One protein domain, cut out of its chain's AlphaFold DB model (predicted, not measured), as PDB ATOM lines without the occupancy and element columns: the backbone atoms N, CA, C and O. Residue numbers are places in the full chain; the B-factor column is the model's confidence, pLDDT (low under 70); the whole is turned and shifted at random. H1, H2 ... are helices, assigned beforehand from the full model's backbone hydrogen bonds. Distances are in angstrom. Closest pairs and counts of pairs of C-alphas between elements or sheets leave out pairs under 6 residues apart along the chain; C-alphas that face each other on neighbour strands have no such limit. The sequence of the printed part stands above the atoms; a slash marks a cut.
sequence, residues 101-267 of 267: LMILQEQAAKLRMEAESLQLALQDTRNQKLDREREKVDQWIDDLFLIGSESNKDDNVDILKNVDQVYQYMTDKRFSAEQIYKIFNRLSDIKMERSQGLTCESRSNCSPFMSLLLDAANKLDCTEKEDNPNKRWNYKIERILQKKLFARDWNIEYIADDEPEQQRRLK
ATOM      1  N   LEU A 101       1.257 -26.000 101.059       84.06
ATOM      2  CA  LEU A 101       0.500 -24.754 100.922       84.06
ATOM      3  C   LEU A 101       0.559 -23.912 102.205       84.06
ATOM      4  O   LEU A 101       0.726 -22.694 102.134       84.06
ATOM      5  N   MET A 102       0.499 -24.550 103.378       85.62
ATOM      6  CA  MET A 102       0.637 -23.865 104.665       85.62
ATOM      7  C   MET A 102       2.049 -23.283 104.859       85.62
ATOM      8  O   MET A 102       2.175 -22.131 105.276       85.62
ATOM      9  N   ILE A 103       3.099 -24.021 104.477       91.19
ATOM     10  CA  ILE A 103       4.492 -23.535 104.506       91.19
ATOM     11  C   ILE A 103       4.677 -22.354 103.544       91.19
ATOM     12  O   ILE A 103       5.280 -21.347 103.911       91.19
ATOM     13  N   LEU A 104       4.135 -22.436 102.327       89.12
ATOM     14  CA  LEU A 104       4.197 -21.346 101.349       89.12
ATOM     15  C   LEU A 104       3.447 -20.102 101.832       89.12
ATOM     16  O   LEU A 104       3.916 -18.981 101.633       89.12
ATOM     17  N   GLN A 105       2.306 -20.275 102.503       90.94
ATOM     18  CA  GLN A 105       1.558 -19.169 103.091       90.94
ATOM     19  C   GLN A 105       2.332 -18.504 104.237       90.94
ATOM     20  O   GLN A 105       2.362 -17.273 104.314       90.94
ATOM     21  N   GLU A 106       2.994 -19.289 105.088       92.81
ATOM     22  CA  GLU A 106       3.863 -18.778 106.152       92.81
ATOM     23  C   GLU A 106       5.079 -18.037 105.577       92.81
ATOM     24  O   GLU A 106       5.386 -16.922 106.004       92.81
ATOM     25  N   GLN A 107       5.726 -18.589 104.548       92.50
ATOM     26  CA  GLN A 107       6.829 -17.929 103.845       92.50
ATOM     27  C   GLN A 107       6.381 -16.625 103.177       92.50
ATOM     28  O   GLN A 107       7.063 -15.607 103.296       92.50
ATOM     29  N   ALA A 108       5.215 -16.613 102.526       92.56
ATOM     30  CA  ALA A 108       4.653 -15.407 101.929       92.56
ATOM     31  C   ALA A 108       4.320 -14.344 102.989       92.56
ATOM     32  O   ALA A 108       4.570 -13.159 102.767       92.56
ATOM     33  N   ALA A 109       3.787 -14.744 104.147       93.44
ATOM     34  CA  ALA A 109       3.547 -13.835 105.266       93.44
ATOM     35  C   ALA A 109       4.864 -13.263 105.814       93.44
ATOM     36  O   ALA A 109       4.976 -12.052 105.995       93.44
ATOM     37  N   LYS A 110       5.888 -14.106 105.986       95.38
ATOM     38  CA  LYS A 110       7.221 -13.685 106.431       95.38
ATOM     39  C   LYS A 110       7.859 -12.681 105.468       95.38
ATOM     40  O   LYS A 110       8.352 -11.652 105.917       95.38
ATOM     41  N   LEU A 111       7.791 -12.936 104.161       94.25
ATOM     42  CA  LEU A 111       8.307 -12.022 103.136       94.25
ATOM     43  C   LEU A 111       7.556 -10.686 103.112       94.25
ATOM     44  O   LEU A 111       8.180  -9.649 102.900       94.25
ATOM     45  N   ARG A 112       6.238 -10.679 103.357       95.25
ATOM     46  CA  ARG A 112       5.469  -9.428 103.486       95.25
ATOM     47  C   ARG A 112       5.927  -8.610 104.690       95.25
ATOM     48  O   ARG A 112       6.174  -7.421 104.529       95.25
ATOM     49  N   MET A 113       6.119  -9.241 105.850       94.12
ATOM     50  CA  MET A 113       6.641  -8.541 107.030       94.12
ATOM     51  C   MET A 113       8.058  -8.001 106.800       94.12
ATOM     52  O   MET A 113       8.372  -6.890 107.221       94.12
ATOM     53  N   GLU A 114       8.920  -8.762 106.122       94.12
ATOM     54  CA  GLU A 114      10.276  -8.312 105.788       94.12
ATOM     55  C   GLU A 114      10.251  -7.129 104.808       94.12
ATOM     56  O   GLU A 114      10.968  -6.148 105.009       94.12
ATOM     57  N   ALA A 115       9.379  -7.167 103.797       93.69
ATOM     58  CA  ALA A 115       9.185  -6.059 102.866       93.69
ATOM     59  C   ALA A 115       8.670  -4.792 103.571       93.69
ATOM     60  O   ALA A 115       9.195  -3.707 103.323       93.69
ATOM     61  N   GLU A 116       7.702  -4.920 104.482       94.69
ATOM     62  CA  GLU A 116       7.198  -3.805 105.297       94.69
ATOM     63  C   GLU A 116       8.288  -3.237 106.216       94.69
ATOM     64  O   GLU A 116       8.478  -2.021 106.285       94.69
ATOM     65  N   SER A 117       9.069  -4.106 106.864       94.62
ATOM     66  CA  SER A 117      10.196  -3.692 107.703       94.62
ATOM     67  C   SER A 117      11.266  -2.949 106.902       94.62
ATOM     68  O   SER A 117      11.799  -1.943 107.372       94.62
ATOM     69  N   LEU A 118      11.600  -3.424 105.699       93.75
ATOM     70  CA  LEU A 118      12.559  -2.759 104.818       93.75
ATOM     71  C   LEU A 118      12.016  -1.424 104.303       93.75
ATOM     72  O   LEU A 118      12.763  -0.449 104.221       93.75
ATOM     73  N   GLN A 119      10.720  -1.352 103.994       94.06
ATOM     74  CA  GLN A 119      10.068  -0.113 103.584       94.06
ATOM     75  C   GLN A 119      10.116   0.941 104.698       94.06
ATOM     76  O   GLN A 119      10.473   2.090 104.425       94.06
ATOM     77  N   LEU A 120       9.833   0.549 105.943       94.31
ATOM     78  CA  LEU A 120       9.971   1.418 107.114       94.31
ATOM     79  C   LEU A 120      11.421   1.882 107.298       94.31
ATOM     80  O   LEU A 120      11.669   3.080 107.407       94.31
ATOM     81  N   ALA A 121      12.397   0.975 107.215       92.81
ATOM     82  CA  ALA A 121      13.812   1.330 107.349       92.81
ATOM     83  C   ALA A 121      14.292   2.312 106.258       92.81
ATOM     84  O   ALA A 121      15.076   3.230 106.530       92.81
ATOM     85  N   LEU A 122      13.813   2.159 105.017       92.38
ATOM     86  CA  LEU A 122      14.089   3.104 103.930       92.38
ATOM     87  C   LEU A 122      13.448   4.470 104.186       92.38
ATOM     88  O   LEU A 122      14.075   5.499 103.913       92.38
ATOM     89  N   GLN A 123      12.225   4.492 104.716       92.06
ATOM     90  CA  GLN A 123      11.538   5.726 105.081       92.06
ATOM     91  C   GLN A 123      12.271   6.455 106.213       92.06
ATOM     92  O   GLN A 123      12.534   7.651 106.089       92.06
ATOM     93  N   ASP A 124      12.701   5.738 107.248       93.38
ATOM     94  CA  ASP A 124      13.474   6.301 108.357       93.38
ATOM     95  C   ASP A 124      14.818   6.854 107.886       93.38
ATOM     96  O   ASP A 124      15.194   7.975 108.228       93.38
ATOM     97  N   THR A 125      15.523   6.120 107.022       91.56
ATOM     98  CA  THR A 125      16.793   6.582 106.441       91.56
ATOM     99  C   THR A 125      16.595   7.849 105.604       91.56
ATOM    100  O   THR A 125      17.408   8.778 105.661       91.56
ATOM    101  N   ARG A 126      15.501   7.916 104.833       90.12
ATOM    102  CA  ARG A 126      15.141   9.104 104.052       90.12
ATOM    103  C   ARG A 126      14.844  10.291 104.966       90.12
ATOM    104  O   ARG A 126      15.377  11.371 104.714       90.12
ATOM    105  N   ASN A 127      14.059  10.090 106.020       87.62
ATOM    106  CA  ASN A 127      13.714  11.134 106.984       87.62
ATOM    107  C   ASN A 127      14.957  11.654 107.711       87.62
ATOM    108  O   ASN A 127      15.212  12.852 107.687       87.62
ATOM    109  N   GLN A 128      15.825  10.766 108.204       90.56
ATOM    110  CA  GLN A 128      17.090  11.164 108.831       90.56
ATOM    111  C   GLN A 128      17.983  11.979 107.891       90.56
ATOM    112  O   GLN A 128      18.667  12.907 108.322       90.56
ATOM    113  N   LYS A 129      18.015  11.640 106.595       89.81
ATOM    114  CA  LYS A 129      18.764  12.429 105.614       89.81
ATOM    115  C   LYS A 129      18.171  13.832 105.468       89.81
ATOM    116  O   LYS A 129      18.934  14.795 105.430       89.81
ATOM    117  N   LEU A 130      16.845  13.942 105.397       85.69
ATOM    118  CA  LEU A 130      16.153  15.228 105.325       85.69
ATOM    119  C   LEU A 130      16.395  16.065 106.583       85.69
ATOM    120  O   LEU A 130      16.688  17.249 106.458       85.69
ATOM    121  N   ASP A 131      16.365  15.458 107.766       88.38
ATOM    122  CA  ASP A 131      16.599  16.158 109.032       88.38
ATOM    123  C   ASP A 131      18.031  16.693 109.131       88.38
ATOM    124  O   ASP A 131      18.234  17.859 109.458       88.38
ATOM    125  N   ARG A 132      19.033  15.905 108.719       90.62
ATOM    126  CA  ARG A 132      20.426  16.383 108.631       90.62
ATOM    127  C   ARG A 132      20.597  17.511 107.617       90.62
ATOM    128  O   ARG A 132      21.476  18.355 107.774       90.62
ATOM    129  N   GLU A 133      19.837  17.501 106.522       88.56
ATOM    130  CA  GLU A 133      19.853  18.607 105.563       88.56
ATOM    131  C   GLU A 133      19.173  19.855 106.131       88.56
ATOM    132  O   GLU A 133      19.705  20.947 105.949       88.56
ATOM    133  N   ARG A 134      18.061  19.701 106.859       88.50
ATOM    134  CA  ARG A 134      17.376  20.800 107.553       88.50
ATOM    135  C   ARG A 134      18.279  21.455 108.585       88.50
ATOM    136  O   ARG A 134      18.452  22.664 108.527       88.50
ATOM    137  N   GLU A 135      18.936  20.665 109.428       90.31
ATOM    138  CA  GLU A 135      19.857  21.169 110.451       90.31
ATOM    139  C   GLU A 135      21.012  21.976 109.837       90.31
ATOM    140  O   GLU A 135      21.366  23.043 110.330       90.31
ATOM    141  N   LYS A 136      21.559  21.529 108.700       92.31
ATOM    142  CA  LYS A 136      22.585  22.291 107.966       92.31
ATOM    143  C   LYS A 136      22.064  23.619 107.427       92.31
ATOM    144  O   LYS A 136      22.808  24.594 107.397       92.31
ATOM    145  N   VAL A 137      20.826  23.648 106.939       91.50
ATOM    146  CA  VAL A 137      20.213  24.884 106.436       91.50
ATOM    147  C   VAL A 137      19.892  25.830 107.591       91.50
ATOM    148  O   VAL A 137      20.117  27.025 107.445       91.50
ATOM    149  N   ASP A 138      19.447  25.305 108.732       89.12
ATOM    150  CA  ASP A 138      19.201  26.083 109.949       89.12
ATOM    151  C   ASP A 138      20.510  26.707 110.466       89.12
ATOM    152  O   ASP A 138      20.561  27.910 110.691       89.12
ATOM    153  N   GLN A 139      21.617  25.954 110.471       89.56
ATOM    154  CA  GLN A 139      22.947  26.512 110.754       89.56
ATOM    155  C   GLN A 139      23.329  27.637 109.783       89.56
ATOM    156  O   GLN A 139      23.897  28.643 110.195       89.56
ATOM    157  N   TRP A 140      23.011  27.507 108.488       91.44
ATOM    158  CA  TRP A 140      23.246  28.597 107.539       91.44
ATOM    159  C   TRP A 140      22.365  29.816 107.806       91.44
ATOM    160  O   TRP A 140      22.822  30.922 107.551       91.44
ATOM    161  N   ILE A 141      21.127  29.633 108.271       89.88
ATOM    162  CA  ILE A 141      20.226  30.728 108.657       89.88
ATOM    163  C   ILE A 141      20.823  31.481 109.845       89.88
ATOM    164  O   ILE A 141      20.970  32.702 109.770       89.88
ATOM    165  N   ASP A 142      21.227  30.759 110.888       88.25
ATOM    166  CA  ASP A 142      21.812  31.345 112.095       88.25
ATOM    167  C   ASP A 142      23.089  32.119 111.753       88.25
ATOM    168  O   ASP A 142      23.197  33.316 112.021       88.25
ATOM    169  N   ASP A 143      24.004  31.481 111.026       87.62
ATOM    170  CA  ASP A 143      25.233  32.099 110.532       87.62
ATOM    171  C   ASP A 143      24.971  33.339 109.667       87.62
ATOM    172  O   ASP A 143      25.736  34.308 109.698       87.62
ATOM    173  N   LEU A 144      23.936  33.302 108.825       86.00
ATOM    174  CA  LEU A 144      23.663  34.348 107.845       86.00
ATOM    175  C   LEU A 144      23.018  35.573 108.478       86.00
ATOM    176  O   LEU A 144      23.331  36.682 108.047       86.00
ATOM    177  N   PHE A 145      22.147  35.397 109.468       86.44
ATOM    178  CA  PHE A 145      21.340  36.492 110.002       86.44
ATOM    179  C   PHE A 145      21.697  36.910 111.420       86.44
ATOM    180  O   PHE A 145      21.420  38.055 111.773       86.44
ATOM    181  N   LEU A 146      22.320  36.043 112.215       83.75
ATOM    182  CA  LEU A 146      22.658  36.343 113.600       83.75
ATOM    183  C   LEU A 146      24.114  36.798 113.686       83.75
ATOM    184  O   LEU A 146      25.028  36.218 113.086       83.75
ATOM    185  N   ILE A 147      24.350  37.893 114.404       74.38
ATOM    186  CA  ILE A 147      25.701  38.272 114.808       74.38
ATOM    187  C   ILE A 147      26.087  37.323 115.938       74.38
ATOM    188  O   ILE A 147      25.692  37.530 117.080       74.38
ATOM    189  N   GLY A 148      26.851  36.278 115.613       62.41
ATOM    190  CA  GLY A 148      27.421  35.397 116.623       62.41
ATOM    191  C   GLY A 148      28.220  36.230 117.621       62.41
ATOM    192  O   GLY A 148      29.219  36.855 117.253       62.41
ATOM    193  N   SER A 149      27.779  36.261 118.878       49.50
ATOM    194  CA  SER A 149      28.545  36.851 119.973       49.50
ATOM    195  C   SER A 149      29.727  35.934 120.306       49.50
ATOM    196  O   SER A 149      29.815  35.339 121.373       49.50
ATOM    197  N   GLU A 150      30.679  35.796 119.381       53.19
ATOM    198  CA  GLU A 150      31.950  35.112 119.652       53.19
ATOM    199  C   GLU A 150      32.790  35.883 120.691       53.19
ATOM    200  O   GLU A 150      33.789  35.363 121.186       53.19
ATOM    201  N   SER A 151      32.396  37.116 121.044       49.91
ATOM    202  CA  SER A 151      33.174  38.014 121.902       49.91
ATOM    203  C   SER A 151      32.606  38.265 123.301       49.91
ATOM    204  O   SER A 151      33.400  38.617 124.167       49.91
ATOM    205  N   ASN A 152      31.317  38.032 123.582       45.88
ATOM    206  CA  ASN A 152      30.756  38.233 124.925       45.88
ATOM    207  C   ASN A 152      29.740  37.142 125.273       45.88
ATOM    208  O   ASN A 152      28.658  37.073 124.695       45.88
ATOM    209  N   LYS A 153      30.098  36.305 126.252       52.94
ATOM    210  CA  LYS A 153      29.283  35.190 126.762       52.94
ATOM    211  C   LYS A 153      28.060  35.618 127.585       52.94
ATOM    212  O   LYS A 153      27.307  34.741 127.989       52.94
ATOM    213  N   ASP A 154      27.862  36.914 127.817       52.09
ATOM    214  CA  ASP A 154      26.956  37.376 128.874       52.09
ATOM    215  C   ASP A 154      25.684  38.095 128.401       52.09
ATOM    216  O   ASP A 154      24.792  38.275 129.221       52.09
ATOM    217  N   ASP A 155      25.506  38.390 127.108       49.84
ATOM    218  CA  ASP A 155      24.251  38.977 126.613       49.84
ATOM    219  C   ASP A 155      23.691  38.182 125.424       49.84
ATOM    220  O   ASP A 155      24.167  38.283 124.295       49.84
ATOM    221  N   ASN A 156      22.643  37.394 125.698       49.53
ATOM    222  CA  ASN A 156      21.804  36.656 124.739       49.53
ATOM    223  C   ASN A 156      20.960  37.605 123.861       49.53
ATOM    224  O   ASN A 156      19.732  37.511 123.820       49.53
ATOM    225  N   VAL A 157      21.591  38.566 123.193       54.38
ATOM    226  CA  VAL A 157      20.921  39.404 122.200       54.38
ATOM    227  C   VAL A 157      21.534  39.084 120.851       54.38
ATOM    228  O   VAL A 157      22.523  39.691 120.441       54.38
ATOM    229  N   ASP A 158      20.927  38.127 120.155       60.81
ATOM    230  CA  ASP A 158      21.242  37.867 118.757       60.81
ATOM    231  C   ASP A 158      20.764  39.061 117.926       60.81
ATOM    232  O   ASP A 158      19.601  39.171 117.526       60.81
ATOM    233  N   ILE A 159      21.661  40.022 117.717       69.38
ATOM    234  CA  ILE A 159      21.372  41.182 116.880       69.38
ATOM    235  C   ILE A 159      21.312  40.700 115.429       69.38
ATOM    236  O   ILE A 159      22.242  40.064 114.925       69.38
ATOM    237  N   LEU A 160      20.211  41.034 114.752       76.50
ATOM    238  CA  LEU A 160      20.055  40.789 113.324       76.50
ATOM    239  C   LEU A 160      21.106  41.574 112.540       76.50
ATOM    240  O   LEU A 160      21.237  42.791 112.701       76.50
ATOM    241  N   LYS A 161      21.813  40.887 111.645       82.31
ATOM    242  CA  LYS A 161      22.698  41.538 110.680       82.31
ATOM    243  C   LYS A 161      21.900  42.507 109.811       82.31
ATOM    244  O   LYS A 161      20.774  42.231 109.405       82.31
ATOM    245  N   ASN A 162      22.494  43.648 109.492       90.00
ATOM    246  CA  ASN A 162      21.933  44.558 108.497       90.00
ATOM    247  C   ASN A 162      22.158  44.019 107.068       90.00
ATOM    248  O   ASN A 162      22.948  43.099 106.850       90.00
ATOM    249  N   VAL A 163      21.465  44.596 106.077       90.75
ATOM    250  CA  VAL A 163      21.534  44.154 104.667       90.75
ATOM    251  C   VAL A 163      22.981  44.093 104.170       90.75
ATOM    252  O   VAL A 163      23.367  43.151 103.482       90.75
ATOM    253  N   ASP A 164      23.798  45.069 104.564       90.00
ATOM    254  CA  ASP A 164      25.199  45.163 104.160       90.00
ATOM    255  C   ASP A 164      26.061  44.051 104.765       90.00
ATOM    256  O   ASP A 164      26.884  43.474 104.055       90.00
ATOM    257  N   GLN A 165      25.850  43.712 106.038       90.25
ATOM    258  CA  GLN A 165      26.531  42.611 106.720       90.25
ATOM    259  C   GLN A 165      26.125  41.255 106.144       90.25
ATOM    260  O   GLN A 165      26.989  40.410 105.931       90.25
ATOM    261  N   VAL A 166      24.835  41.046 105.862       90.00
ATOM    262  CA  VAL A 166      24.351  39.814 105.217       90.00
ATOM    263  C   VAL A 166      24.962  39.681 103.825       90.00
ATOM    264  O   VAL A 166      25.531  38.643 103.495       90.00
ATOM    265  N   TYR A 167      24.942  40.753 103.033       90.50
ATOM    266  CA  TYR A 167      25.578  40.801 101.719       90.50
ATOM    267  C   TYR A 167      27.085  40.490 101.776       90.50
ATOM    268  O   TYR A 167      27.576  39.658 101.005       90.50
ATOM    269  N   GLN A 168      27.825  41.121 102.695       88.69
ATOM    270  CA  GLN A 168      29.253  40.854 102.892       88.69
ATOM    271  C   GLN A 168      29.481  39.396 103.290       88.69
ATOM    272  O   GLN A 168      30.298  38.717 102.678       88.69
ATOM    273  N   TYR A 169      28.685  38.871 104.222       89.62
ATOM    274  CA  TYR A 169      28.788  37.486 104.665       89.62
ATOM    275  C   TYR A 169      28.538  36.484 103.529       89.62
ATOM    276  O   TYR A 169      29.312  35.541 103.346       89.62
ATOM    277  N   MET A 170      27.501  36.709 102.713       89.12
ATOM    278  CA  MET A 170      27.209  35.888 101.530       89.12
ATOM    279  C   MET A 170      28.368  35.895 100.530       89.12
ATOM    280  O   MET A 170      28.671  34.871  99.906       89.12
ATOM    281  N   THR A 171      29.019  37.048 100.389       87.50
ATOM    282  CA  THR A 171      30.176  37.255  99.514       87.50
ATOM    283  C   THR A 171      31.410  36.523 100.048       87.50
ATOM    284  O   THR A 171      32.023  35.739  99.320       87.50
ATOM    285  N   ASP A 172      31.725  36.694 101.332       88.69
ATOM    286  CA  ASP A 172      32.897  36.115 101.997       88.69
ATOM    287  C   ASP A 172      32.835  34.588 102.061       88.69
ATOM    288  O   ASP A 172      33.797  33.894 101.717       88.69
ATOM    289  N   LYS A 173      31.675  34.045 102.450       87.88
ATOM    290  CA  LYS A 173      31.428  32.595 102.518       87.88
ATOM    291  C   LYS A 173      31.127  31.971 101.162       87.88
ATOM    292  O   LYS A 173      31.019  30.750 101.067       87.88
ATOM    293  N   ARG A 174      31.039  32.792 100.116       87.88
ATOM    294  CA  ARG A 174      30.779  32.380  98.737       87.88
ATOM    295  C   ARG A 174      29.567  31.472  98.609       87.88
ATOM    296  O   ARG A 174      29.663  30.362  98.077       87.88
ATOM    297  N   PHE A 175      28.436  31.937  99.134       88.38
ATOM    298  CA  PHE A 175      27.190  31.195  99.016       88.38
ATOM    299  C   PHE A 175      26.912  30.860  97.545       88.38
ATOM    300  O   PHE A 175      27.291  31.581  96.623       88.38
ATOM    301  N   SER A 176      26.284  29.719  97.317       88.44
ATOM    302  CA  SER A 176      25.773  29.319  96.013       88.44
ATOM    303  C   SER A 176      24.299  29.680  95.895       88.44
ATOM    304  O   SER A 176      23.593  29.826  96.896       88.44
ATOM    305  N   ALA A 177      23.819  29.761  94.657       86.62
ATOM    306  CA  ALA A 177      22.411  30.002  94.394       86.62
ATOM    307  C   ALA A 177      21.499  28.979  95.079       86.62
ATOM    308  O   ALA A 177      20.482  29.330  95.669       86.62
ATOM    309  N   GLU A 178      21.903  27.711  95.050       86.69
ATOM    310  CA  GLU A 178      21.164  26.615  95.670       86.69
ATOM    311  C   GLU A 178      21.067  26.758  97.186       86.69
ATOM    312  O   GLU A 178      20.008  26.505  97.753       86.69
ATOM    313  N   GLN A 179      22.139  27.199  97.851       89.81
ATOM    314  CA  GLN A 179      22.109  27.440  99.294       89.81
ATOM    315  C   GLN A 179      21.107  28.539  99.647       89.81
ATOM    316  O   GLN A 179      20.333  28.374 100.583       89.81
ATOM    317  N   ILE A 180      21.059  29.612  98.857       90.00
ATOM    318  CA  ILE A 180      20.100  30.704  99.059       90.00
ATOM    319  C   ILE A 180      18.665  30.212  98.857       90.00
ATOM    320  O   ILE A 180      17.791  30.552  99.648       90.00
ATOM    321  N   TYR A 181      18.417  29.357  97.860       89.12
ATOM    322  CA  TYR A 181      17.104  28.730  97.693       89.12
ATOM    323  C   TYR A 181      16.725  27.816  98.851       89.12
ATOM    324  O   TYR A 181      15.574  27.836  99.281       89.12
ATOM    325  N   LYS A 182      17.665  27.013  99.357       90.56
ATOM    326  CA  LYS A 182      17.413  26.140 100.509       90.56
ATOM    327  C   LYS A 182      17.056  26.961 101.747       90.56
ATOM    328  O   LYS A 182      16.073  26.639 102.404       90.56
ATOM    329  N   ILE A 183      17.790  28.044 101.998       91.50
ATOM    330  CA  ILE A 183      17.503  28.999 103.076       91.50
ATOM    331  C   ILE A 183      16.120  29.629 102.890       91.50
ATOM    332  O   ILE A 183      15.319  29.614 103.817       91.50
ATOM    333  N   PHE A 184      15.808  30.121 101.688       91.25
ATOM    334  CA  PHE A 184      14.499  30.691 101.367       91.25
ATOM    335  C   PHE A 184      13.361  29.703 101.652       91.25
ATOM    336  O   PHE A 184      12.428  30.030 102.380       91.25
ATOM    337  N   ASN A 185      13.456  28.477 101.125       88.62
ATOM    338  CA  ASN A 185      12.431  27.454 101.330       88.62
ATOM    339  C   ASN A 185      12.264  27.144 102.820       88.62
ATOM    340  O   ASN A 185      11.140  27.130 103.316       88.62
ATOM    341  N   ARG A 186      13.376  26.977 103.547       88.75
ATOM    342  CA  ARG A 186      13.351  26.675 104.978       88.75
ATOM    343  C   ARG A 186      12.718  27.798 105.801       88.75
ATOM    344  O   ARG A 186      11.896  27.504 106.663       88.75
ATOM    345  N   LEU A 187      13.033  29.062 105.516       87.31
ATOM    346  CA  LEU A 187      12.410  30.214 106.183       87.31
ATOM    347  C   LEU A 187      10.892  30.244 105.975       87.31
ATOM    348  O   LEU A 187      10.145  30.489 106.926       87.31
ATOM    349  N   SER A 188      10.434  29.966 104.756       83.62
ATOM    350  CA  SER A 188       9.002  29.884 104.474       83.62
ATOM    351  C   SER A 188       8.333  28.686 105.158       83.62
ATOM    352  O   SER A 188       7.201  28.806 105.629       83.62
ATOM    353  N   ASP A 189       9.021  27.547 105.257       83.00
ATOM    354  CA  ASP A 189       8.498  26.346 105.916       83.00
ATOM    355  C   ASP A 189       8.368  26.541 107.434       83.00
ATOM    356  O   ASP A 189       7.318  26.233 107.994       83.00
ATOM    357  N   ILE A 190       9.361  27.160 108.089       81.12
ATOM    358  CA  ILE A 190       9.305  27.510 109.524       81.12
ATOM    359  C   ILE A 190       8.064  28.355 109.830       81.12
ATOM    360  O   ILE A 190       7.401  28.175 110.855       81.12
ATOM    361  N   LYS A 191       7.733  29.304 108.950       72.50
ATOM    362  CA  LYS A 191       6.557  30.150 109.152       72.50
ATOM    363  C   LYS A 191       5.260  29.371 108.950       72.50
ATOM    364  O   LYS A 191       4.357  29.525 109.769       72.50
ATOM    365  N   MET A 192       5.196  28.506 107.934       72.94
ATOM    366  CA  MET A 192       4.045  27.626 107.714       72.94
ATOM    367  C   MET A 192       3.788  26.685 108.895       72.94
ATOM    368  O   MET A 192       2.633  26.527 109.298       72.94
ATOM    369  N   GLU A 193       4.845  26.098 109.464       73.88
ATOM    370  CA  GLU A 193       4.778  25.253 110.663       73.88
ATOM    371  C   GLU A 193       4.186  26.029 111.851       73.88
ATOM    372  O   GLU A 193       3.277  25.544 112.524       73.88
ATOM    373  N   ARG A 194       4.629  27.276 112.068       68.25
ATOM    374  CA  ARG A 194       4.104  28.141 113.142       68.25
ATOM    375  C   ARG A 194       2.656  28.570 112.923       68.25
ATOM    376  O   ARG A 194       1.925  28.755 113.890       68.25
ATOM    377  N   SER A 195       2.237  28.747 111.675       65.00
ATOM    378  CA  SER A 195       0.905  29.247 111.331       65.00
ATOM    379  C   SER A 195      -0.128  28.159 111.051       65.00
ATOM    380  O   SER A 195      -1.139  28.451 110.415       65.00
ATOM    381  N   GLN A 196       0.139  26.905 111.429       68.06
ATOM    382  CA  GLN A 196      -0.754  25.769 111.160       68.06
ATOM    383  C   GLN A 196      -1.157  25.661 109.672       68.06
ATOM    384  O   GLN A 196      -2.294  25.338 109.342       68.06
ATOM    385  N   GLY A 197      -0.232  25.976 108.756       63.84
ATOM    386  CA  GLY A 197      -0.448  25.867 107.308       63.84
ATOM    387  C   GLY A 197      -1.197  27.023 106.627       63.84
ATOM    388  O   GLY A 197      -1.436  26.932 105.427       63.84
ATOM    389  N   LEU A 198      -1.541  28.109 107.335       57.31
ATOM    390  CA  LEU A 198      -2.358  29.209 106.786       57.31
ATOM    391  C   LEU A 198      -1.604  30.451 106.269       57.31
ATOM    392  O   LEU A 198      -2.251  31.414 105.858       57.31
ATOM    393  N   THR A 199      -0.269  30.509 106.279       57.94
ATOM    394  CA  THR A 199       0.411  31.753 105.872       57.94
ATOM    395  C   THR A 199       0.513  31.949 104.365       57.94
ATOM    396  O   THR A 199       1.273  31.249 103.697       57.94
ATOM    397  N   CYS A 200      -0.116  33.023 103.886       57.25
ATOM    398  CA  CYS A 200       0.281  33.750 102.682       57.25
ATOM    399  C   CYS A 200       1.521  34.602 103.011       57.25
ATOM    400  O   CYS A 200       1.430  35.608 103.725       57.25
ATOM    401  N   GLU A 201       2.707  34.168 102.581       64.44
ATOM    402  CA  GLU A 201       3.905  35.004 102.664       64.44
ATOM    403  C   GLU A 201       3.982  35.960 101.480       64.44
ATOM    404  O   GLU A 201       4.363  35.549 100.386       64.44
ATOM    405  N   SER A 202       3.710  37.242 101.739       63.75
ATOM    406  CA  SER A 202       3.787  38.287 100.718       63.75
ATOM    407  C   SER A 202       5.023  39.137 100.839       63.75
ATOM    408  O   SER A 202       5.562  39.281 101.929       63.75
ATOM    409  N   ARG A 203       5.418  39.827  99.763       65.69
ATOM    410  CA  ARG A 203       6.409  40.915  99.859       65.69
ATOM    411  C   ARG A 203       6.020  41.926 100.945       65.69
ATOM    412  O   ARG A 203       6.884  42.427 101.652       65.69
ATOM    413  N   SER A 204       4.722  42.189 101.094       66.88
ATOM    414  CA  SER A 204       4.169  43.112 102.094       66.88
ATOM    415  C   SER A 204       4.047  42.523 103.511       66.88
ATOM    416  O   SER A 204       3.854  43.277 104.458       66.88
ATOM    417  N   ASN A 205       4.176  41.200 103.668       73.50
ATOM    418  CA  ASN A 205       3.998  40.476 104.934       73.50
ATOM    419  C   ASN A 205       5.082  39.396 105.138       73.50
ATOM    420  O   ASN A 205       4.845  38.324 105.711       73.50
ATOM    421  N   CYS A 206       6.273  39.628 104.590       77.25
ATOM    422  CA  CYS A 206       7.378  38.687 104.691       77.25
ATOM    423  C   CYS A 206       8.016  38.802 106.078       77.25
ATOM    424  O   CYS A 206       7.935  39.840 106.738       77.25
ATOM    425  N   SER A 207       8.603  37.707 106.567       83.38
ATOM    426  CA  SER A 207       9.349  37.773 107.823       83.38
ATOM    427  C   SER A 207      10.540  38.739 107.682       83.38
ATOM    428  O   SER A 207      11.069  38.889 106.577       83.38
ATOM    429  N   PRO A 208      11.015  39.361 108.776       85.62
ATOM    430  CA  PRO A 208      12.201  40.217 108.728       85.62
ATOM    431  C   PRO A 208      13.417  39.518 108.102       85.62
ATOM    432  O   PRO A 208      14.113  40.117 107.287       85.62
ATOM    433  N   PHE A 209      13.617  38.226 108.396       88.31
ATOM    434  CA  PHE A 209      14.659  37.398 107.776       88.31
ATOM    435  C   PHE A 209      14.476  37.247 106.264       88.31
ATOM    436  O   PHE A 209      15.440  37.344 105.508       88.31
ATOM    437  N   MET A 210      13.239  37.039 105.810       89.75
ATOM    438  CA  MET A 210      12.931  36.906 104.391       89.75
ATOM    439  C   MET A 210      13.160  38.221 103.636       89.75
ATOM    440  O   MET A 210      13.774  38.209 102.572       89.75
ATOM    441  N   SER A 211      12.721  39.357 104.193       89.56
ATOM    442  CA  SER A 211      12.990  40.676 103.597       89.56
ATOM    443  C   SER A 211      14.490  40.924 103.485       89.56
ATOM    444  O   SER A 211      14.991  41.261 102.416       89.56
ATOM    445  N   LEU A 212      15.217  40.675 104.575       91.19
ATOM    446  CA  LEU A 212      16.660  40.852 104.653       91.19
ATOM    447  C   LEU A 212      17.407  39.979 103.635       91.19
ATOM    448  O   LEU A 212      18.341  40.453 102.986       91.19
ATOM    449  N   LEU A 213      16.970  38.729 103.445       92.12
ATOM    450  CA  LEU A 213      17.510  37.832 102.423       92.12
ATOM    451  C   LEU A 213      17.299  38.382 101.011       92.12
ATOM    452  O   LEU A 213      18.228  38.365 100.205       92.12
ATOM    453  N   LEU A 214      16.085  38.849 100.704       92.19
ATOM    454  CA  LEU A 214      15.739  39.384  99.387       92.19
ATOM    455  C   LEU A 214      16.535  40.651  99.073       92.19
ATOM    456  O   LEU A 214      17.078  40.769  97.976       92.19
ATOM    457  N   ASP A 215      16.657  41.560 100.036       92.69
ATOM    458  CA  ASP A 215      17.396  42.810  99.866       92.69
ATOM    459  C   ASP A 215      18.903  42.553  99.693       92.69
ATOM    460  O   ASP A 215      19.539  43.117  98.795       92.69
ATOM    461  N   ALA A 216      19.479  41.639 100.484       91.62
ATOM    462  CA  ALA A 216      20.879  41.237 100.345       91.62
ATOM    463  C   ALA A 216      21.142  40.508  99.016       91.62
ATOM    464  O   ALA A 216      22.148  40.775  98.351       91.62
ATOM    465  N   ALA A 217      20.224  39.636  98.585       90.62
ATOM    466  CA  ALA A 217      20.296  38.959  97.292       90.62
ATOM    467  C   ALA A 217      20.196  39.950  96.122       90.62
ATOM    468  O   ALA A 217      20.969  39.836  95.172       90.62
ATOM    469  N   ASN A 218      19.323  40.961  96.208       91.44
ATOM    470  CA  ASN A 218      19.233  42.024  95.203       91.44
ATOM    471  C   ASN A 218      20.566  42.771  95.073       91.44
ATOM    472  O   ASN A 218      21.076  42.989  93.970       91.44
ATOM    473  N   LYS A 219      21.167  43.130  96.214       90.31
ATOM    474  CA  LYS A 219      22.470  43.803  96.248       90.31
ATOM    475  C   LYS A 219      23.560  42.942  95.604       90.31
ATOM    476  O   LYS A 219      24.383  43.447  94.837       90.31
ATOM    477  N   LEU A 220      23.532  41.634  95.853       86.81
ATOM    478  CA  LEU A 220      24.462  40.668  95.271       86.81
ATOM    479  C   LEU A 220      24.286  40.494  93.758       86.81
ATOM    480  O   LEU A 220      25.283  40.491  93.032       86.81
ATOM    481  N   ASP A 221      23.045  40.448  93.275       85.12
ATOM    482  CA  ASP A 221      22.718  40.396  91.845       85.12
ATOM    483  C   ASP A 221      23.154  41.675  91.102       85.12
ATOM    484  O   ASP A 221      23.571  41.619  89.938       85.12
ATOM    485  N   CYS A 222      23.078  42.831  91.770       83.94
ATOM    486  CA  CYS A 222      23.471  44.128  91.215       83.94
ATOM    487  C   CYS A 222      24.986  44.386  91.252       83.94
ATOM    488  O   CYS A 222      25.469  45.237  90.508       83.94
ATOM    489  N   THR A 223      25.747  43.656  92.071       83.31
ATOM    490  CA  THR A 223      27.204  43.840  92.181       83.31
ATOM    491  C   THR A 223      27.907  43.421  90.883       83.31
ATOM    492  O   THR A 223      27.560  42.411  90.257       83.31
ATOM    493  N   GLU A 224      28.904  44.192  90.442       73.88
ATOM    494  CA  GLU A 224      29.683  43.890  89.239       73.88
ATOM    495  C   GLU A 224      30.498  42.591  89.369       73.88
ATOM    496  O   GLU A 224      30.716  42.051  90.452       73.88
ATOM    497  N   LYS A 225      30.897  42.019  88.225       68.88
ATOM    498  CA  LYS A 225      31.515  40.679  88.170       68.88
ATOM    499  C   LYS A 225      32.891  40.628  88.839       68.88
ATOM    500  O   LYS A 225      33.302  39.559  89.277       68.88
ATOM    501  N   GLU A 226      33.593  41.752  88.877       67.19
ATOM    502  CA  GLU A 226      34.955  41.846  89.411       67.19
ATOM    503  C   GLU A 226      34.970  41.773  90.942       67.19
ATOM    504  O   GLU A 226      35.860  41.142  91.513       67.19
ATOM    505  N   ASP A 227      33.924  42.298  91.582       66.88
ATOM    506  CA  ASP A 227      33.794  42.360  93.041       66.88
ATOM    507  C   ASP A 227      32.991  41.192  93.627       66.88
ATOM    508  O   ASP A 227      33.082  40.906  94.821       66.88
ATOM    509  N   ASN A 228      32.219  40.480  92.797       66.19
ATOM    510  CA  ASN A 228      31.365  39.386  93.241       66.19
ATOM    511  C   ASN A 228      31.910  38.000  92.814       66.19
ATOM    512  O   ASN A 228      31.631  37.544  91.696       66.19
ATOM    513  N   PRO A 229      32.596  37.249  93.704       67.44
ATOM    514  CA  PRO A 229      33.042  35.879  93.426       67.44
ATOM    515  C   PRO A 229      31.879  34.904  93.165       67.44
ATOM    516  O   PRO A 229      32.102  33.824  92.605       67.44
ATOM    517  N   ASN A 230      30.655  35.294  93.531       65.38
ATOM    518  CA  ASN A 230      29.428  34.521  93.397       65.38
ATOM    519  C   ASN A 230      28.668  34.812  92.100       65.38
ATOM    520  O   ASN A 230      27.726  34.096  91.788       65.38
ATOM    521  N   LYS A 231      29.115  35.740  91.241       66.19
ATOM    522  CA  LYS A 231      28.501  35.966  89.913       66.19
ATOM    523  C   LYS A 231      28.746  34.824  88.905       66.19
ATOM    524  O   LYS A 231      28.686  35.010  87.692       66.19
ATOM    525  N   ARG A 232      29.061  33.628  89.415       61.53
ATOM    526  CA  ARG A 232      29.030  32.341  88.707       61.53
ATOM    527  C   ARG A 232      27.603  31.868  88.445       61.53
ATOM    528  O   ARG A 232      27.412  30.959  87.648       61.53
ATOM    529  N   TRP A 233      26.623  32.430  89.146       70.62
ATOM    530  CA  TRP A 233      25.222  32.099  88.947       70.62
ATOM    531  C   TRP A 233      24.748  32.768  87.650       70.62
ATOM    532  O   TRP A 233      24.941  33.967  87.460       70.62
ATOM    533  N   ASN A 234      24.162  31.995  86.736       68.12
ATOM    534  CA  ASN A 234      23.785  32.475  85.397       68.12
ATOM    535  C   ASN A 234      22.506  33.336  85.383       68.12
ATOM    536  O   ASN A 234      22.065  33.764  84.319       68.12
ATOM    537  N   TYR A 235      21.889  33.573  86.539       75.31
ATOM    538  CA  TYR A 235      20.570  34.183  86.666       75.31
ATOM    539  C   TYR A 235      20.490  35.100  87.888       75.31
ATOM    540  O   TYR A 235      21.311  35.018  88.800       75.31
ATOM    541  N   LYS A 236      19.474  35.970  87.892       84.06
ATOM    542  CA  LYS A 236      19.167  36.872  89.010       84.06
ATOM    543  C   LYS A 236      18.357  36.119  90.057       84.06
ATOM    544  O   LYS A 236      17.185  35.815  89.814       84.06
ATOM    545  N   ILE A 237      18.985  35.791  91.180       86.44
ATOM    546  CA  ILE A 237      18.355  35.003  92.240       86.44
ATOM    547  C   ILE A 237      17.189  35.753  92.846       86.44
ATOM    548  O   ILE A 237      16.119  35.165  93.001       86.44
ATOM    549  N   GLU A 238      17.367  37.036  93.145       90.62
ATOM    550  CA  GLU A 238      16.340  37.831  93.808       90.62
ATOM    551  C   GLU A 238      15.026  37.800  93.022       90.62
ATOM    552  O   GLU A 238      13.966  37.537  93.591       90.62
ATOM    553  N   ARG A 239      15.104  37.930  91.694       88.38
ATOM    554  CA  ARG A 239      13.927  37.901  90.823       88.38
ATOM    555  C   ARG A 239      13.184  36.572  90.925       88.38
ATOM    556  O   ARG A 239      11.957  36.545  90.886       88.38
ATOM    557  N   ILE A 240      13.914  35.465  91.024       88.44
ATOM    558  CA  ILE A 240      13.315  34.133  91.146       88.44
ATOM    559  C   ILE A 240      12.702  33.954  92.537       88.44
ATOM    560  O   ILE A 240      11.592  33.435  92.637       88.44
ATOM    561  N   LEU A 241      13.375  34.412  93.597       89.12
ATOM    562  CA  LEU A 241      12.828  34.376  94.956       89.12
ATOM    563  C   LEU A 241      11.541  35.206  95.061       89.12
ATOM    564  O   LEU A 241      10.560  34.737  95.627       89.12
ATOM    565  N   GLN A 242      11.495  36.390  94.442       88.12
ATOM    566  CA  GLN A 242      10.284  37.217  94.394       88.12
ATOM    567  C   GLN A 242       9.133  36.534  93.662       88.12
ATOM    568  O   GLN A 242       8.004  36.565  94.144       88.12
ATOM    569  N   LYS A 243       9.401  35.893  92.518       87.50
ATOM    570  CA  LYS A 243       8.377  35.125  91.798       87.50
ATOM    571  C   LYS A 243       7.869  33.946  92.628       87.50
ATOM    572  O   LYS A 243       6.666  33.713  92.654       87.50
ATOM    573  N   LYS A 244       8.757  33.241  93.341       85.88
ATOM    574  CA  LYS A 244       8.384  32.160  94.266       85.88
ATOM    575  C   LYS A 244       7.520  32.667  95.420       85.88
ATOM    576  O   LYS A 244       6.514  32.040  95.731       85.88
ATOM    577  N   LEU A 245       7.884  33.803  96.013       86.12
ATOM    578  CA  LEU A 245       7.113  34.435  97.083       86.12
ATOM    579  C   LEU A 245       5.717  34.839  96.586       86.12
ATOM    580  O   LEU A 245       4.718  34.464  97.186       86.12
ATOM    581  N   PHE A 246       5.649  35.500  95.427       85.06
ATOM    582  CA  PHE A 246       4.388  35.873  94.785       85.06
ATOM    583  C   PHE A 246       3.516  34.655  94.454       85.06
ATOM    584  O   PHE A 246       2.304  34.681  94.629       85.06
ATOM    585  N   ALA A 247       4.106  33.565  93.982       83.94
ATOM    586  CA  ALA A 247       3.340  32.367  93.682       83.94
ATOM    587  C   ALA A 247       2.778  31.708  94.944       83.94
ATOM    588  O   ALA A 247       1.619  31.302  94.952       83.94
ATOM    589  N   ARG A 248       3.562  31.670  96.030       77.69
ATOM    590  CA  ARG A 248       3.118  31.145  97.330       77.69
ATOM    591  C   ARG A 248       1.981  31.988  97.913       77.69
ATOM    592  O   ARG A 248       1.022  31.423  98.422       77.69
ATOM    593  N   ASP A 249       2.049  33.309  97.758       78.62
ATOM    594  CA  ASP A 249       0.979  34.254  98.110       78.62
ATOM    595  C   ASP A 249      -0.370  33.907  97.480       78.62
ATOM    596  O   ASP A 249      -1.414  33.974  98.126       78.62
ATOM    597  N   TRP A 250      -0.332  33.530  96.204       78.62
ATOM    598  CA  TRP A 250      -1.514  33.220  95.405       78.62
ATOM    599  C   TRP A 250      -1.850  31.726  95.389       78.62
ATOM    600  O   TRP A 250      -2.762  31.314  94.676       78.62
ATOM    601  N   ASN A 251      -1.123  30.917  96.167       74.44
ATOM    602  CA  ASN A 251      -1.216  29.458  96.169       74.44
ATOM    603  C   ASN A 251      -1.100  28.844  94.756       74.44
ATOM    604  O   ASN A 251      -1.798  27.895  94.401       74.44
ATOM    605  N   ILE A 252      -0.228  29.425  93.932       80.75
ATOM    606  CA  ILE A 252       0.093  28.962  92.584       80.75
ATOM    607  C   ILE A 252       1.397  28.173  92.650       80.75
ATOM    608  O   ILE A 252       2.376  28.592  93.271       80.75
ATOM    609  N   GLU A 253       1.445  27.040  91.955       71.94
ATOM    610  CA  GLU A 253       2.695  26.317  91.774       71.94
ATOM    611  C   GLU A 253       3.591  27.068  90.781       71.94
ATOM    612  O   GLU A 253       3.354  27.075  89.572       71.94
ATOM    613  N   TYR A 254       4.634  27.728  91.290       71.25
ATOM    614  CA  TYR A 254       5.653  28.334  90.437       71.25
ATOM    615  C   TYR A 254       6.784  27.357  90.158       71.25
ATOM    616  O   TYR A 254       7.545  26.971  91.050       71.25
ATOM    617  N   ILE A 255       6.903  27.011  88.883       66.81
ATOM    618  CA  ILE A 255       8.032  26.286  88.322       66.81
ATOM    619  C   ILE A 255       8.936  27.344  87.694       66.81
ATOM    620  O   ILE A 255       8.526  28.048  86.774       66.81
ATOM    621  N   ALA A 256      10.151  27.507  88.217       64.69
ATOM    622  CA  ALA A 256      11.106  28.409  87.592       64.69
ATOM    623  C   ALA A 256      11.528  27.827  86.232       64.69
ATOM    624  O   ALA A 256      11.963  26.675  86.162       64.69
ATOM    625  N   ASP A 257      11.429  28.627  85.168       61.94
ATOM    626  CA  ASP A 257      11.811  28.213  83.807       61.94
ATOM    627  C   ASP A 257      13.279  27.738  83.738       61.94
ATOM    628  O   ASP A 257      13.603  26.826  82.979       61.94
ATOM    629  N   ASP A 258      14.130  28.278  84.621       59.50
ATOM    630  CA  ASP A 258      15.575  28.028  84.703       59.50
ATOM    631  C   ASP A 258      15.997  27.094  85.863       59.50
ATOM    632  O   ASP A 258      17.186  26.995  86.177       59.50
ATOM    633  N   GLU A 259      15.063  26.423  86.552       57.56
ATOM    634  CA  GLU A 259      15.434  25.501  87.638       57.56
ATOM    635  C   GLU A 259      16.175  24.272  87.074       57.56
ATOM    636  O   GLU A 259      15.617  23.566  86.221       57.56
ATOM    637  N   PRO A 260      17.410  23.970  87.531       53.44
ATOM    638  CA  PRO A 260      18.136  22.796  87.068       53.44
ATOM    639  C   PRO A 260      17.329  21.536  87.398       53.44
ATOM    640  O   PRO A 260      16.807  21.380  88.500       53.44
ATOM    641  N   GLU A 261      17.247  20.612  86.440       49.94
ATOM    642  CA  GLU A 261      16.394  19.411  86.474       49.94
ATOM    643  C   GLU A 261      16.553  18.562  87.757       49.94
ATOM    644  O   GLU A 261      15.630  17.864  88.171       49.94
ATOM    645  N   GLN A 262      17.705  18.662  88.431       46.75
ATOM    646  CA  GLN A 262      17.992  18.009  89.712       46.75
ATOM    647  C   GLN A 262      17.084  18.477  90.861       46.75
ATOM    648  O   GLN A 262      16.768  17.678  91.739       46.75
ATOM    649  N   GLN A 263      16.613  19.727  90.847       50.31
ATOM    650  CA  GLN A 263      15.705  20.257  91.870       50.31
ATOM    651  C   GLN A 263      14.245  19.842  91.621       50.31
ATOM    652  O   GLN A 263      13.485  19.689  92.575       50.31
ATOM    653  N   ARG A 264      13.875  19.536  90.367       51.47
ATOM    654  CA  ARG A 264      12.542  19.010  90.011       51.47
ATOM    655  C   ARG A 264      12.291  17.594  90.532       51.47
ATOM    656  O   ARG A 264      11.146  17.211  90.701       51.47
ATOM    657  N   ARG A 265      13.353  16.816  90.778       42.22
ATOM    658  CA  ARG A 265      13.269  15.411  91.224       42.22
ATOM    659  C   ARG A 265      13.230  15.238  92.748       42.22
ATOM    660  O   ARG A 265      13.157  14.107  93.217       42.22
ATOM    661  N   LEU A 266      13.360  16.330  93.507       43.19
ATOM    662  CA  LEU A 266      13.370  16.325  94.978       43.19
ATOM    663  C   LEU A 266      12.034  16.763  95.604       43.19
ATOM    664  O   LEU A 266      11.882  16.607  96.814       43.19
ATOM    665  N   LYS A 267      11.104  17.298  94.803       40.81
ATOM    666  CA  LYS A 267       9.689  17.465  95.166       40.81
ATOM    667  C   LYS A 267       8.943  16.160  94.903       40.81
ATOM    668  O   LYS A 267       8.076  15.825  95.733       40.81
TER     669      LYS A 267
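AT A GLANCE: This is residues 101 to 267 of the 267 residues of an uncharacterized protein of Fragilariopsis cylindrus CCMP1102 (UniProt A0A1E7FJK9). One long straight helix, H1, sticks out like a handle with residues 101 to 132, and its last part packs on a head of shorter helices. In the head H3, H4 and H5 run back and forth, their centres making a triangle, while H2 packs on H4 and on the end of H1; the loop of residues 150 to 155 also sticks out. The printed part has 167 residues, with six named helices, H1 to H6 in order along the chain, and no named strand; the class is all helix. The whole is loose, with a radius of gyration of the C-alphas of 21.4 A, and elongated, spanning 75 by 47 by 35 A.

IN THESE COORDINATES: H1, residues 101 to 145, is 65.3 A long, from C-alpha 101 at (0.500, -24.754, 100.922) to C-alpha 145 at (21.340, 36.492, 110.002). H3, residues 177 to 194, is 26.3 A long, and H4, residues 208 to 222, 21.2 A. H5, residues 237 to 249, measures 18.4 A and H2, residues 163 to 172, 14.2 A. H6, residues 261 to 264, spans 5.2 A and ends with C-alpha 264 at (12.542, 19.010, 90.011).

HOW THE PARTS SIT: H1 touches H3 with residues 134 to 141 alone, about perpendicular at 76 degrees; the closest C-alphas, of Val 137 and Ile 183, are 6.0 A apart. H1 touches H2 with residues 144 to 145 alone, at a steep tilt of 64 degrees, the closest C-alphas being those of Leu 144 and Val 166, 6.1 A. H3, H4 and H5 form an up and down bundle, helices each running against the one before. H3 and H4 are a helical hairpin at a shallow tilt of 17 degrees, closest at the C-alphas of Leu 187 and Met 210, 6.9 A. H4 and H5 are another, at a tilt of 36 degrees, only just steep, closest at the C-alphas of Asn 218 and Glu 238, 5.3 A. H3 and H5 only just touch, with 3 pairs of C-alphas within 8 A, the closest those of Ala 177 and Ile 237, 6.8 A. H2 touches H4 at a steep tilt of 60 degrees, the closest C-alphas being those of Tyr 167 and Ala 216, 4.9 A. H6 touches no helix. In H1 to H5 every O i to N i+4 pair is within hydrogen-bond range; H6 is too short for such a pair.

THE WHOLE: The farthest C-alphas, of Leu 101 and Glu 226, are 75.9 A apart. Without the stretches that stand free, the body spans 40 by 38 by 29 A. The printed part has no cut. The link H2 to H3 is tight; the other four are long. Mean pLDDT of the printed part is 79.6, under 70 in residues 148 to 159, 194 to 204, 225 to 232, 234 and 255 to 267.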